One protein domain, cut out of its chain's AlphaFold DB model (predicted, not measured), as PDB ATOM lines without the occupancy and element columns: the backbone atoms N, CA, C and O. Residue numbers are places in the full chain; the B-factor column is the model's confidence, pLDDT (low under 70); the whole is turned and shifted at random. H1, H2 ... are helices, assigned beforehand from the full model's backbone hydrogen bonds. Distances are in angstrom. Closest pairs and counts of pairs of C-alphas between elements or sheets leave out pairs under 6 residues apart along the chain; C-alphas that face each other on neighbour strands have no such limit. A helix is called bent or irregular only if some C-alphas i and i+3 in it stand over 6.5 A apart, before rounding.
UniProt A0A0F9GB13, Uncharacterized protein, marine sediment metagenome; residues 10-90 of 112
ATOM      1  N   GLY A  10     -41.120   2.081  25.890       52.38
ATOM      2  CA  GLY A  10     -41.056   3.545  25.902       52.38
ATOM      3  C   GLY A  10     -41.228   4.147  27.300       52.38
ATOM      4  O   GLY A  10     -40.467   5.038  27.671       52.38
ATOM      5  N   ASP A  11     -42.175   3.636  28.090       56.06
ATOM      6  CA  ASP A  11     -42.402   4.063  29.477       56.06
ATOM      7  C   ASP A  11     -41.287   3.600  30.425       56.06
ATOM      8  O   ASP A  11     -40.831   4.381  31.255       56.06
ATOM      9  N   ILE A  12     -40.776   2.377  30.252       55.09
ATOM     10  CA  ILE A  12     -39.609   1.859  30.980       55.09
ATOM     11  C   ILE A  12     -38.381   2.712  30.661       55.09
ATOM     12  O   ILE A  12     -37.685   3.142  31.570       55.09
ATOM     13  N   PHE A  13     -38.148   3.048  29.392       55.47
ATOM     14  CA  PHE A  13     -37.075   3.958  29.002       55.47
ATOM     15  C   PHE A  13     -37.265   5.372  29.554       55.47
ATOM     16  O   PHE A  13     -36.282   5.982  29.960       55.47
ATOM     17  N   ARG A  14     -38.493   5.907  29.596       56.50
ATOM     18  CA  ARG A  14     -38.797   7.218  30.207       56.50
ATOM     19  C   ARG A  14     -38.607   7.216  31.722       56.50
ATOM     20  O   ARG A  14     -38.178   8.228  32.272       56.50
ATOM     21  N   ASP A  15     -38.901   6.105  32.387       58.59
ATOM     22  CA  ASP A  15     -38.667   5.928  33.821       58.59
ATOM     23  C   ASP A  15     -37.167   5.756  34.123       58.59
ATOM     24  O   ASP A  15     -36.637   6.429  35.004       58.59
ATOM     25  N   ILE A  16     -36.451   4.965  33.312       56.47
ATOM     26  CA  ILE A  16     -34.993   4.776  33.393       56.47
ATOM     27  C   ILE A  16     -34.235   6.078  33.080       56.47
ATOM     28  O   ILE A  16     -33.247   6.392  33.742       56.47
ATOM     29  N   LEU A  17     -34.672   6.852  32.080       57.75
ATOM     30  CA  LEU A  17     -33.983   8.068  31.617       57.75
ATOM     31  C   LEU A  17     -34.513   9.365  32.238       57.75
ATOM     32  O   LEU A  17     -33.908  10.418  32.052       57.75
ATOM     33  N   GLY A  18     -35.575   9.298  33.037       56.88
ATOM     34  CA  GLY A  18     -35.950  10.370  33.941       56.88
ATOM     35  C   GLY A  18     -36.884  11.420  33.357       56.88
ATOM     36  O   GLY A  18     -36.509  12.579  33.206       56.88
ATOM     37  N   GLU A  19     -38.154  11.065  33.169       61.41
ATOM     38  CA  GLU A  19     -39.175  12.105  33.053       61.41
ATOM     39  C   GLU A  19     -39.369  12.867  34.377       61.41
ATOM     40  O   GLU A  19     -39.542  14.081  34.353       61.41
ATOM     41  N   ASN A  20     -39.311  12.186  35.532       73.56
ATOM     42  CA  ASN A  20     -39.299  12.832  36.854       73.56
ATOM     43  C   ASN A  20     -38.927  11.851  37.992       73.56
ATOM     44  O   ASN A  20     -39.771  11.506  38.828       73.56
ATOM     45  N   PRO A  21     -37.655  11.411  38.095       75.31
ATOM     46  CA  PRO A  21     -37.225  10.494  39.157       75.31
ATOM     47  C   PRO A  21     -37.430  11.112  40.548       75.31
ATOM     48  O   PRO A  21     -37.752  10.417  41.510       75.31
ATOM     49  N   ARG A  22     -37.344  12.445  40.641       81.00
ATOM     50  CA  ARG A  22     -37.629  13.215  41.855       81.00
ATOM     51  C   ARG A  22     -39.059  13.014  42.350       81.00
ATOM     52  O   ARG A  22     -39.255  12.749  43.529       81.00
ATOM     53  N   ALA A  23     -40.048  13.088  41.462       80.06
ATOM     54  CA  ALA A  23     -41.451  12.948  41.845       80.06
ATOM     55  C   ALA A  23     -41.769  11.523  42.323       80.06
ATOM     56  O   ALA A  23     -42.467  11.347  43.320       80.06
ATOM     57  N   VAL A  24     -41.215  10.507  41.653       76.44
ATOM     58  CA  VAL A  24     -41.322   9.096  42.066       76.44
ATOM     59  C   VAL A  24     -40.715   8.895  43.453       76.44
ATOM     60  O   VAL A  24     -41.328   8.280  44.328       76.44
ATOM     61  N   PHE A  25     -39.528   9.455  43.668       79.81
ATOM     62  CA  PHE A  25     -38.831   9.404  44.944       79.81
ATOM     63  C   PHE A  25     -39.634  10.068  46.064       79.81
ATOM     64  O   PHE A  25     -39.871   9.466  47.108       79.81
ATOM     65  N   GLU A  26     -40.120  11.285  45.837       81.00
ATOM     66  CA  GLU A  26     -40.928  12.027  46.804       81.00
ATOM     67  C   GLU A  26     -42.261  11.326  47.095       81.00
ATOM     68  O   GLU A  26     -42.682  11.261  48.252       81.00
ATOM     69  N   ALA A  27     -42.892  10.717  46.087       77.88
ATOM     70  CA  ALA A  27     -44.086   9.897  46.268       77.88
ATOM     71  C   ALA A  27     -43.804   8.645  47.118       77.88
ATOM     72  O   ALA A  27     -44.619   8.288  47.972       77.88
ATOM     73  N   ALA A  28     -42.650   7.997  46.930       75.19
ATOM     74  CA  ALA A  28     -42.223   6.873  47.759       75.19
ATOM     75  C   ALA A  28     -41.965   7.304  49.212       75.19
ATOM     76  O   ALA A  28     -42.428   6.636  50.136       75.19
ATOM     77  N   LEU A  29     -41.310   8.450  49.427       75.69
ATOM     78  CA  LEU A  29     -41.071   9.006  50.763       75.69
ATOM     79  C   LEU A  29     -42.359   9.410  51.481       75.69
ATOM     80  O   LEU A  29     -42.493   9.166  52.679       75.69
ATOM     81  N   SER A  30     -43.317   9.996  50.761       75.50
ATOM     82  CA  SER A  30     -44.608  10.416  51.321       75.50
ATOM     83  C   SER A  30     -45.384   9.239  51.934       75.50
ATOM     84  O   SER A  30     -46.085   9.393  52.933       75.50
ATOM     85  N   ARG A  31     -45.186   8.022  51.407       72.50
ATOM     86  CA  ARG A  31     -45.781   6.787  51.948       72.50
ATOM     87  C   ARG A  31     -45.134   6.299  53.245       72.50
ATOM     88  O   ARG A  31     -45.726   5.470  53.926       72.50
ATOM     89  N   LEU A  32     -43.938   6.776  53.590       69.12
ATOM     90  CA  LEU A  32     -43.139   6.255  54.703       69.12
ATOM     91  C   LEU A  32     -43.402   6.953  56.051       69.12
ATOM     92  O   LEU A  32     -42.669   6.696  57.003       69.12
ATOM     93  N   SER A  33     -44.427   7.813  56.156       73.00
ATOM     94  CA  SER A  33     -44.786   8.556  57.386       73.00
ATOM     95  C   SER A  33     -43.560   9.100  58.139       73.00
ATOM     96  O   SER A  33     -43.394   8.907  59.343       73.00
ATOM     97  N   LEU A  34     -42.671   9.754  57.393       75.19
ATOM     98  CA  LEU A  34     -41.378  10.215  57.883       75.19
ATOM     99  C   LEU A  34     -41.507  11.528  58.654       75.19
ATOM    100  O   LEU A  34     -42.334  12.385  58.343       75.19
ATOM    101  N   SER A  35     -40.627  11.728  59.635       79.56
ATOM    102  CA  SER A  35     -40.491  13.037  60.286       79.56
ATOM    103  C   SER A  35     -39.907  14.079  59.314       79.56
ATOM    104  O   SER A  35     -39.120  13.702  58.444       79.56
ATOM    105  N   PRO A  36     -40.164  15.392  59.484       79.69
ATOM    106  CA  PRO A  36     -39.625  16.440  58.602       79.69
ATOM    107  C   PRO A  36     -38.099  16.379  58.434       79.69
ATOM    108  O   PRO A  36     -37.565  16.618  57.353       79.69
ATOM    109  N   PHE A  37     -37.395  15.999  59.502       78.69
ATOM    110  CA  PHE A  37     -35.951  15.793  59.488       78.69
ATOM    111  C   PHE A  37     -35.525  14.601  58.617       78.69
ATOM    112  O   PHE A  37     -34.624  14.726  57.793       78.69
ATOM    113  N   GLN A  38     -36.201  13.458  58.763       76.94
ATOM    114  CA  GLN A  38     -35.964  12.266  57.943       76.94
ATOM    115  C   GLN A  38     -36.280  12.550  56.476       76.94
ATOM    116  O   GLN A  38     -35.509  12.191  55.596       76.94
ATOM    117  N   MET A  39     -37.380  13.253  56.214       81.12
ATOM    118  CA  MET A  39     -37.776  13.636  54.866       81.12
ATOM    119  C   MET A  39     -36.712  14.512  54.201       81.12
ATOM    120  O   MET A  39     -36.321  14.236  53.072       81.12
ATOM    121  N   ARG A  40     -36.163  15.493  54.927       82.44
ATOM    122  CA  ARG A  40     -35.052  16.318  54.440       82.44
ATOM    123  C   ARG A  40     -33.773  15.511  54.220       82.44
ATOM    124  O   ARG A  40     -33.094  15.739  53.227       82.44
ATOM    125  N   PHE A  41     -33.467  14.559  55.101       83.56
ATOM    126  CA  PHE A  41     -32.348  13.636  54.909       83.56
ATOM    127  C   PHE A  41     -32.496  12.835  53.612       83.56
ATOM    128  O   PHE A  41     -31.586  12.821  52.793       83.56
ATOM    129  N   PHE A  42     -33.644  12.193  53.393       82.12
ATOM    130  CA  PHE A  42     -33.836  11.393  52.187       82.12
ATOM    131  C   PHE A  42     -33.867  12.258  50.927       82.12
ATOM    132  O   PHE A  42     -33.324  11.850  49.909       82.12
ATOM    133  N   GLN A  43     -34.423  13.470  50.992       84.38
ATOM    134  CA  GLN A  43     -34.352  14.437  49.891       84.38
ATOM    135  C   GLN A  43     -32.915  14.857  49.545       84.38
ATOM    136  O   GLN A  43     -32.641  15.098  48.373       84.38
ATOM    137  N   ASP A  44     -32.014  14.941  50.527       85.38
ATOM    138  CA  ASP A  44     -30.580  15.206  50.317       85.38
ATOM    139  C   ASP A  44     -29.864  13.990  49.700       85.38
ATOM    140  O   ASP A  44     -29.002  14.130  48.836       85.38
ATOM    141  N   GLU A  45     -30.287  12.776  50.067       82.50
ATOM    142  CA  GLU A  45     -29.784  11.525  49.483       82.50
ATOM    143  C   GLU A  45     -30.321  11.247  48.066       82.50
ATOM    144  O   GLU A  45     -29.844  10.323  47.410       82.50
ATOM    145  N   PHE A  46     -31.273  12.032  47.555       85.31
ATOM    146  CA  PHE A  46     -31.819  11.834  46.212       85.31
ATOM    147  C   PHE A  46     -30.741  11.918  45.120       85.31
ATOM    148  O   PHE A  46     -30.593  10.995  44.322       85.31
ATOM    149  N   ASP A  47     -29.967  13.002  45.107       84.06
ATOM    150  CA  ASP A  47     -28.912  13.257  44.122       84.06
ATOM    151  C   ASP A  47     -27.859  12.137  44.019       84.06
ATOM    152  O   ASP A  47     -27.532  11.726  42.899       84.06
ATOM    153  N   PRO A  48     -27.287  11.630  45.132       84.44
ATOM    154  CA  PRO A  48     -26.347  10.517  45.056       84.44
ATOM    155  C   PRO A  48     -27.017   9.212  44.607       84.44
ATOM    156  O   PRO A  48     -26.408   8.474  43.840       84.44
ATOM    157  N   ILE A  49     -28.259   8.939  45.024       81.19
ATOM    158  CA  ILE A  49     -29.004   7.735  44.612       81.19
ATOM    159  C   ILE A  49     -29.295   7.761  43.110       81.19
ATOM    160  O   ILE A  49     -29.057   6.778  42.411       81.19
ATOM    161  N   GLN A  50     -29.757   8.899  42.592       83.50
ATOM    162  CA  GLN A  50     -30.022   9.067  41.167       83.50
ATOM    163  C   GLN A  50     -28.745   8.895  40.338       83.50
ATOM    164  O   GLN A  50     -28.774   8.226  39.308       83.50
ATOM    165  N   ARG A  51     -27.616   9.461  40.785       83.94
ATOM    166  CA  ARG A  51     -26.326   9.294  40.100       83.94
ATOM    167  C   ARG A  51     -25.848   7.845  40.090       83.94
ATOM    168  O   ARG A  51     -25.333   7.396  39.071       83.94
ATOM    169  N   GLU A  52     -26.021   7.120  41.191       83.75
ATOM    170  CA  GLU A  52     -25.662   5.700  41.280       83.75
ATOM    171  C   GLU A  52     -26.512   4.858  40.314       83.75
ATOM    172  O   GLU A  52     -25.969   4.068  39.542       83.75
ATOM    173  N   PHE A  53     -27.824   5.116  40.268       83.00
ATOM    174  CA  PHE A  53     -28.734   4.478  39.316       83.00
ATOM    175  C   PHE A  53     -28.361   4.779  37.858       83.00
ATOM    176  O   PHE A  53     -28.236   3.862  37.050       83.00
ATOM    177  N   GLN A  54     -28.121   6.050  37.521       81.94
ATOM    178  CA  GLN A  54     -27.710   6.451  36.172       81.94
ATOM    179  C   GLN A  54     -26.371   5.832  35.766       81.94
ATOM    180  O   GLN A  54     -26.224   5.409  34.624       81.94
ATOM    181  N   GLY A  55     -25.412   5.741  36.692       83.88
ATOM    182  CA  GLY A  55     -24.133   5.076  36.448       83.88
ATOM    183  C   GLY A  55     -24.300   3.585  36.151       83.88
ATOM    184  O   GLY A  55     -23.694   3.076  35.209       83.88
ATOM    185  N   GLY A  56     -25.166   2.894  36.899       82.19
ATOM    186  CA  GLY A  56     -25.503   1.492  36.644       82.19
ATOM    187  C   GLY A  56     -26.212   1.292  35.304       82.19
ATOM    188  O   GLY A  56     -25.811   0.439  34.514       82.19
ATOM    189  N   ALA A  57     -27.217   2.119  35.007       78.81
ATOM    190  CA  ALA A  57     -27.931   2.082  33.735       78.81
ATOM    191  C   ALA A  57     -26.993   2.353  32.546       78.81
ATOM    192  O   ALA A  57     -27.045   1.636  31.549       78.81
ATOM    193  N   ALA A  58     -26.094   3.334  32.670       78.75
ATOM    194  CA  ALA A  58     -25.082   3.626  31.660       78.75
ATOM    195  C   ALA A  58     -24.151   2.428  31.427       78.75
ATOM    196  O   ALA A  58     -23.946   2.045  30.281       78.75
ATOM    197  N   ALA A  59     -23.667   1.774  32.487       82.12
ATOM    198  CA  ALA A  59     -22.800   0.602  32.362       82.12
ATOM    199  C   ALA A  59     -23.490  -0.578  31.648       82.12
ATOM    200  O   ALA A  59     -22.857  -1.285  30.866       82.12
ATOM    201  N   VAL A  60     -24.789  -0.787  31.887       79.50
ATOM    202  CA  VAL A  60     -25.580  -1.824  31.199       79.50
ATOM    203  C   VAL A  60     -25.761  -1.481  29.717       79.50
ATOM    204  O   VAL A  60     -25.593  -2.351  28.860       79.50
ATOM    205  N   LEU A  61     -26.019  -0.207  29.406       77.56
ATOM    206  CA  LEU A  61     -26.108   0.285  28.029       77.56
ATOM    207  C   LEU A  61     -24.772   0.159  27.282       77.56
ATOM    208  O   LEU A  61     -24.763  -0.258  26.125       77.56
ATOM    209  N   GLU A  62     -23.642   0.451  27.935       78.88
ATOM    210  CA  GLU A  62     -22.301   0.273  27.356       78.88
ATOM    211  C   GLU A  62     -21.987  -1.194  27.032       78.88
ATOM    212  O   GLU A  62     -21.235  -1.481  26.102       78.88
ATOM    213  N   GLN A  63     -22.603  -2.139  27.745       82.00
ATOM    214  CA  GLN A  63     -22.494  -3.575  27.467       82.00
ATOM    215  C   GLN A  63     -23.419  -4.045  26.330       82.00
ATOM    216  O   GLN A  63     -23.453  -5.234  26.016       82.00
ATOM    217  N   GLY A  64     -24.171  -3.134  25.702       75.31
ATOM    218  CA  GLY A  64     -25.142  -3.458  24.655       75.31
ATOM    219  C   GLY A  64     -26.412  -4.132  25.183       75.31
ATOM    220  O   GLY A  64     -27.165  -4.711  24.397       75.31
ATOM    221  N   ALA A  65     -26.649  -4.078  26.495       75.94
ATOM    222  CA  ALA A  65     -27.855  -4.576  27.137       75.94
ATOM    223  C   ALA A  65     -28.796  -3.417  27.489       75.94
ATOM    224  O   ALA A  65     -28.377  -2.274  27.670       75.94
ATOM    225  N   PHE A  66     -30.090  -3.708  27.601       73.06
ATOM    226  CA  PHE A  66     -31.060  -2.728  28.079       73.06
ATOM    227  C   PHE A  66     -31.236  -2.866  29.590       73.06
ATOM    228  O   PHE A  66     -31.437  -3.989  30.062       73.06
ATOM    229  N   PRO A  67     -31.180  -1.760  30.356       67.62
ATOM    230  CA  PRO A  67     -31.536  -1.795  31.763       67.62
ATOM    231  C   PRO A  67     -32.985  -2.265  31.869       67.62
ATOM    232  O   PRO A  67     -33.887  -1.672  31.281       67.62
ATOM    233  N   THR A  68     -33.206  -3.369  32.572       71.62
ATOM    234  CA  THR A  68     -34.555  -3.885  32.836       71.62
ATOM    235  C   THR A  68     -35.132  -3.323  34.128       71.62
ATOM    236  O   THR A  68     -36.329  -3.445  34.359       71.62
ATOM    237  N   GLU A  69     -34.281  -2.746  34.980       73.00
ATOM    238  CA  GLU A  69     -34.669  -2.198  36.275       73.00
ATOM    239  C   GLU A  69     -35.016  -0.712  36.145       73.00
ATOM    240  O   GLU A  69     -34.224   0.099  35.665       73.00
ATOM    241  N   THR A  70     -36.222  -0.373  36.586       76.38
ATOM    242  CA  THR A  70     -36.742   0.999  36.660       76.38
ATOM    243  C   THR A  70     -36.178   1.731  37.878       76.38
ATOM    244  O   THR A  70     -35.797   1.097  38.868       76.38
ATOM    245  N   PHE A  71     -36.175   3.070  37.873       76.69
ATOM    246  CA  PHE A  71     -35.715   3.830  39.044       76.69
ATOM    247  C   PHE A  71     -36.572   3.483  40.265       76.69
ATOM    248  O   PHE A  71     -36.058   3.214  41.349       76.69
ATOM    249  N   SER A  72     -37.887   3.377  40.054       73.06
ATOM    250  CA  SER A  72     -38.871   2.937  41.047       73.06
ATOM    251  C   SER A  72     -38.540   1.583  41.688       73.06
ATOM    252  O   SER A  72     -38.746   1.400  42.890       73.06
ATOM    253  N   GLU A  73     -38.060   0.612  40.907       74.62
ATOM    254  CA  GLU A  73     -37.645  -0.695  41.424       74.62
ATOM    255  C   GLU A  73     -36.315  -0.636  42.163       74.62
ATOM    256  O   GLU A  73     -36.211  -1.219  43.245       74.62
ATOM    257  N   SER A  74     -35.360   0.150  41.665       77.88
ATOM    258  CA  SER A  74     -34.100   0.398  42.362       77.88
ATOM    259  C   SER A  74     -34.345   0.997  43.754       77.88
ATOM    260  O   SER A  74     -33.794   0.528  44.751       77.88
ATOM    261  N   LEU A  75     -35.290   1.940  43.885       75.88
ATOM    262  CA  LEU A  75     -35.669   2.514  45.184       75.88
ATOM    263  C   LEU A  75     -36.189   1.471  46.188       75.88
ATOM    264  O   LEU A  75     -35.993   1.640  47.390       75.88
ATOM    265  N   LYS A  76     -36.831   0.383  45.738       73.94
ATOM    266  CA  LYS A  76     -37.269  -0.704  46.640       73.94
ATOM    267  C   LYS A  76     -36.084  -1.482  47.209       73.94
ATOM    268  O   LYS A  76     -36.175  -2.006  48.316       73.94
ATOM    269  N   GLN A  77     -35.000  -1.578  46.444       70.06
ATOM    270  CA  GLN A  77     -33.769  -2.249  46.852       70.06
ATOM    271  C   GLN A  77     -32.866  -1.333  47.690       70.06
ATOM    272  O   GLN A  77     -32.078  -1.828  48.499       70.06
ATOM    273  N   PHE A  78     -32.993  -0.008  47.544       72.00
ATOM    274  CA  PHE A  78     -32.206   0.960  48.304       72.00
ATOM    275  C   PHE A  78     -32.515   0.882  49.806       72.00
ATOM    276  O   PHE A  78     -33.629   1.180  50.247       72.00
ATOM    277  N   PRO A  79     -31.525   0.555  50.659       72.38
ATOM    278  CA  PRO A  79     -31.747   0.451  52.089       72.38
ATOM    279  C   PRO A  79     -31.648   1.838  52.739       72.38
ATOM    280  O   PRO A  79     -30.730   2.124  53.513       72.38
ATOM    281  N   PHE A  80     -32.624   2.696  52.442       73.75
ATOM    282  CA  PHE A  80     -32.787   4.051  52.974       73.75
ATOM    283  C   PHE A  80     -32.529   4.134  54.482       73.75
ATOM    284  O   PHE A  80     -31.712   4.926  54.955       73.75
ATOM    285  N   LEU A  81     -33.164   3.239  55.238       69.06
ATOM    286  CA  LEU A  81     -33.000   3.148  56.686       69.06
ATOM    287  C   LEU A  81     -31.581   2.786  57.104       69.06
ATOM    288  O   LEU A  81     -31.103   3.329  58.092       69.06
ATOM    289  N   ARG A  82     -30.872   1.922  56.367       73.94
ATOM    290  CA  ARG A  82     -29.480   1.593  56.707       73.94
ATOM    291  C   ARG A  82     -28.573   2.806  56.532       73.94
ATOM    292  O   ARG A  82     -27.758   3.055  57.415       73.94
ATOM    293  N   ARG A  83     -28.732   3.582  55.453       74.62
ATOM    294  CA  ARG A  83     -27.962   4.825  55.259       74.62
ATOM    295  C   ARG A  83     -28.284   5.871  56.321       74.62
ATOM    296  O   ARG A  83     -27.367   6.436  56.909       74.62
ATOM    297  N   PHE A  84     -29.564   6.064  56.630       75.06
ATOM    298  CA  PHE A  84     -29.983   6.965  57.700       75.06
ATOM    299  C   PHE A  84     -29.414   6.544  59.064       75.06
ATOM    300  O   PHE A  84     -28.846   7.359  59.787       75.06
ATOM    301  N   MET A  85     -29.482   5.252  59.390       71.81
ATOM    302  CA  MET A  85     -28.940   4.694  60.631       71.81
ATOM    303  C   MET A  85     -27.410   4.739  60.692       71.81
ATOM    304  O   MET A  85     -26.868   4.779  61.794       71.81
ATOM    305  N   SER A  86     -26.727   4.777  59.544       79.50
ATOM    306  CA  SER A  86     -25.270   4.913  59.455       79.50
ATOM    307  C   SER A  86     -24.770   6.343  59.699       79.50
ATOM    308  O   SER A  86     -23.569   6.524  59.908       79.50
ATOM    309  N   ARG A  87     -25.636   7.367  59.666       70.50
ATOM    310  CA  ARG A  87     -25.250   8.751  59.988       70.50
ATOM    311  C   ARG A  87     -24.986   8.901  61.489       70.50
ATOM    312  O   ARG A  87     -25.563   8.205  62.327       70.50
ATOM    313  N   SER A  88     -24.131   9.860  61.838       68.62
ATOM    314  CA  SER A  88     -23.822  10.192  63.232       68.62
ATOM    315  C   SER A  88     -25.089  10.577  64.016       68.62
ATOM    316  O   SER A  88     -25.986  11.194  63.442       68.62
ATOM    317  N   PRO A  89     -25.171  10.302  65.332       64.56
ATOM    318  CA  PRO A  89     -26.319  10.666  66.173       64.56
ATOM    319  C   PRO A  89     -26.751  12.136  66.034       64.56
ATOM    320  O   PRO A  89     -27.933  12.412  65.875       64.56
ATOM    321  N   ALA A  90     -25.794  13.068  65.980       63.75
ATOM    322  CA  ALA A  90     -26.063  14.496  65.781       63.75
ATOM    323  C   ALA A  90     -26.727  14.819  64.426       63.75
ATOM    324  O   ALA A  90     -27.522  15.747  64.331       63.75
TER     325      ALA A  90
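AT A GLANCE: This is residues 10 to 90 of the 112 residues of an uncharacterized protein of marine sediment metagenome (UniProt A0A0F9GB13). The long bent helix H3 makes the long axis; H2 folds along its first arm, H4 packs on H2, H1 is near the far end, and H5 packs crosswise on the first arm, with residues 85 to 90 sticking out. The 81 printed residues are all helix in class, with five named helices, H1 to H5, only just compact, close to loose: radius of gyration of the C-alphas 13.8 A, spans 45 by 22 by 16 A.

IN THESE COORDINATES: H1, residues 10 to 17, begins at C-alpha 10 (-41.056, 3.545, 25.902). H2 is residues 21 to 30. H3, residues 36 to 62, assigned as one helix by its hydrogen bonds, is bent: C-alphas 44 and 47 are 6.7 A apart. Its arms are H3a, 36 to 44, 12.3 A, and H3b, 47 to 62, 22.2 A. H4 is 71 to 77; H5, 80 to 86, ends at C-alpha 86 (-25.270, 4.913, 59.455).

HOW THE PARTS SIT: H2 and H3a, a helical hairpin, only just touch, with 3 pairs of C-alphas within 8 A, closest Leu 29 and Met 39, 7.0 A. H2 touches H4, closest C-alphas Val 24 and Ser 72, 6.7 A. In H1, H2, H3a, H3b and H5 every O i to N i+4 pair is within hydrogen-bond range; in H4 2 of 3 are.

THE WHOLE: The printed part has no cut; no link is long. pLDDT is under 70 in 16 residues, among them 10 to 19.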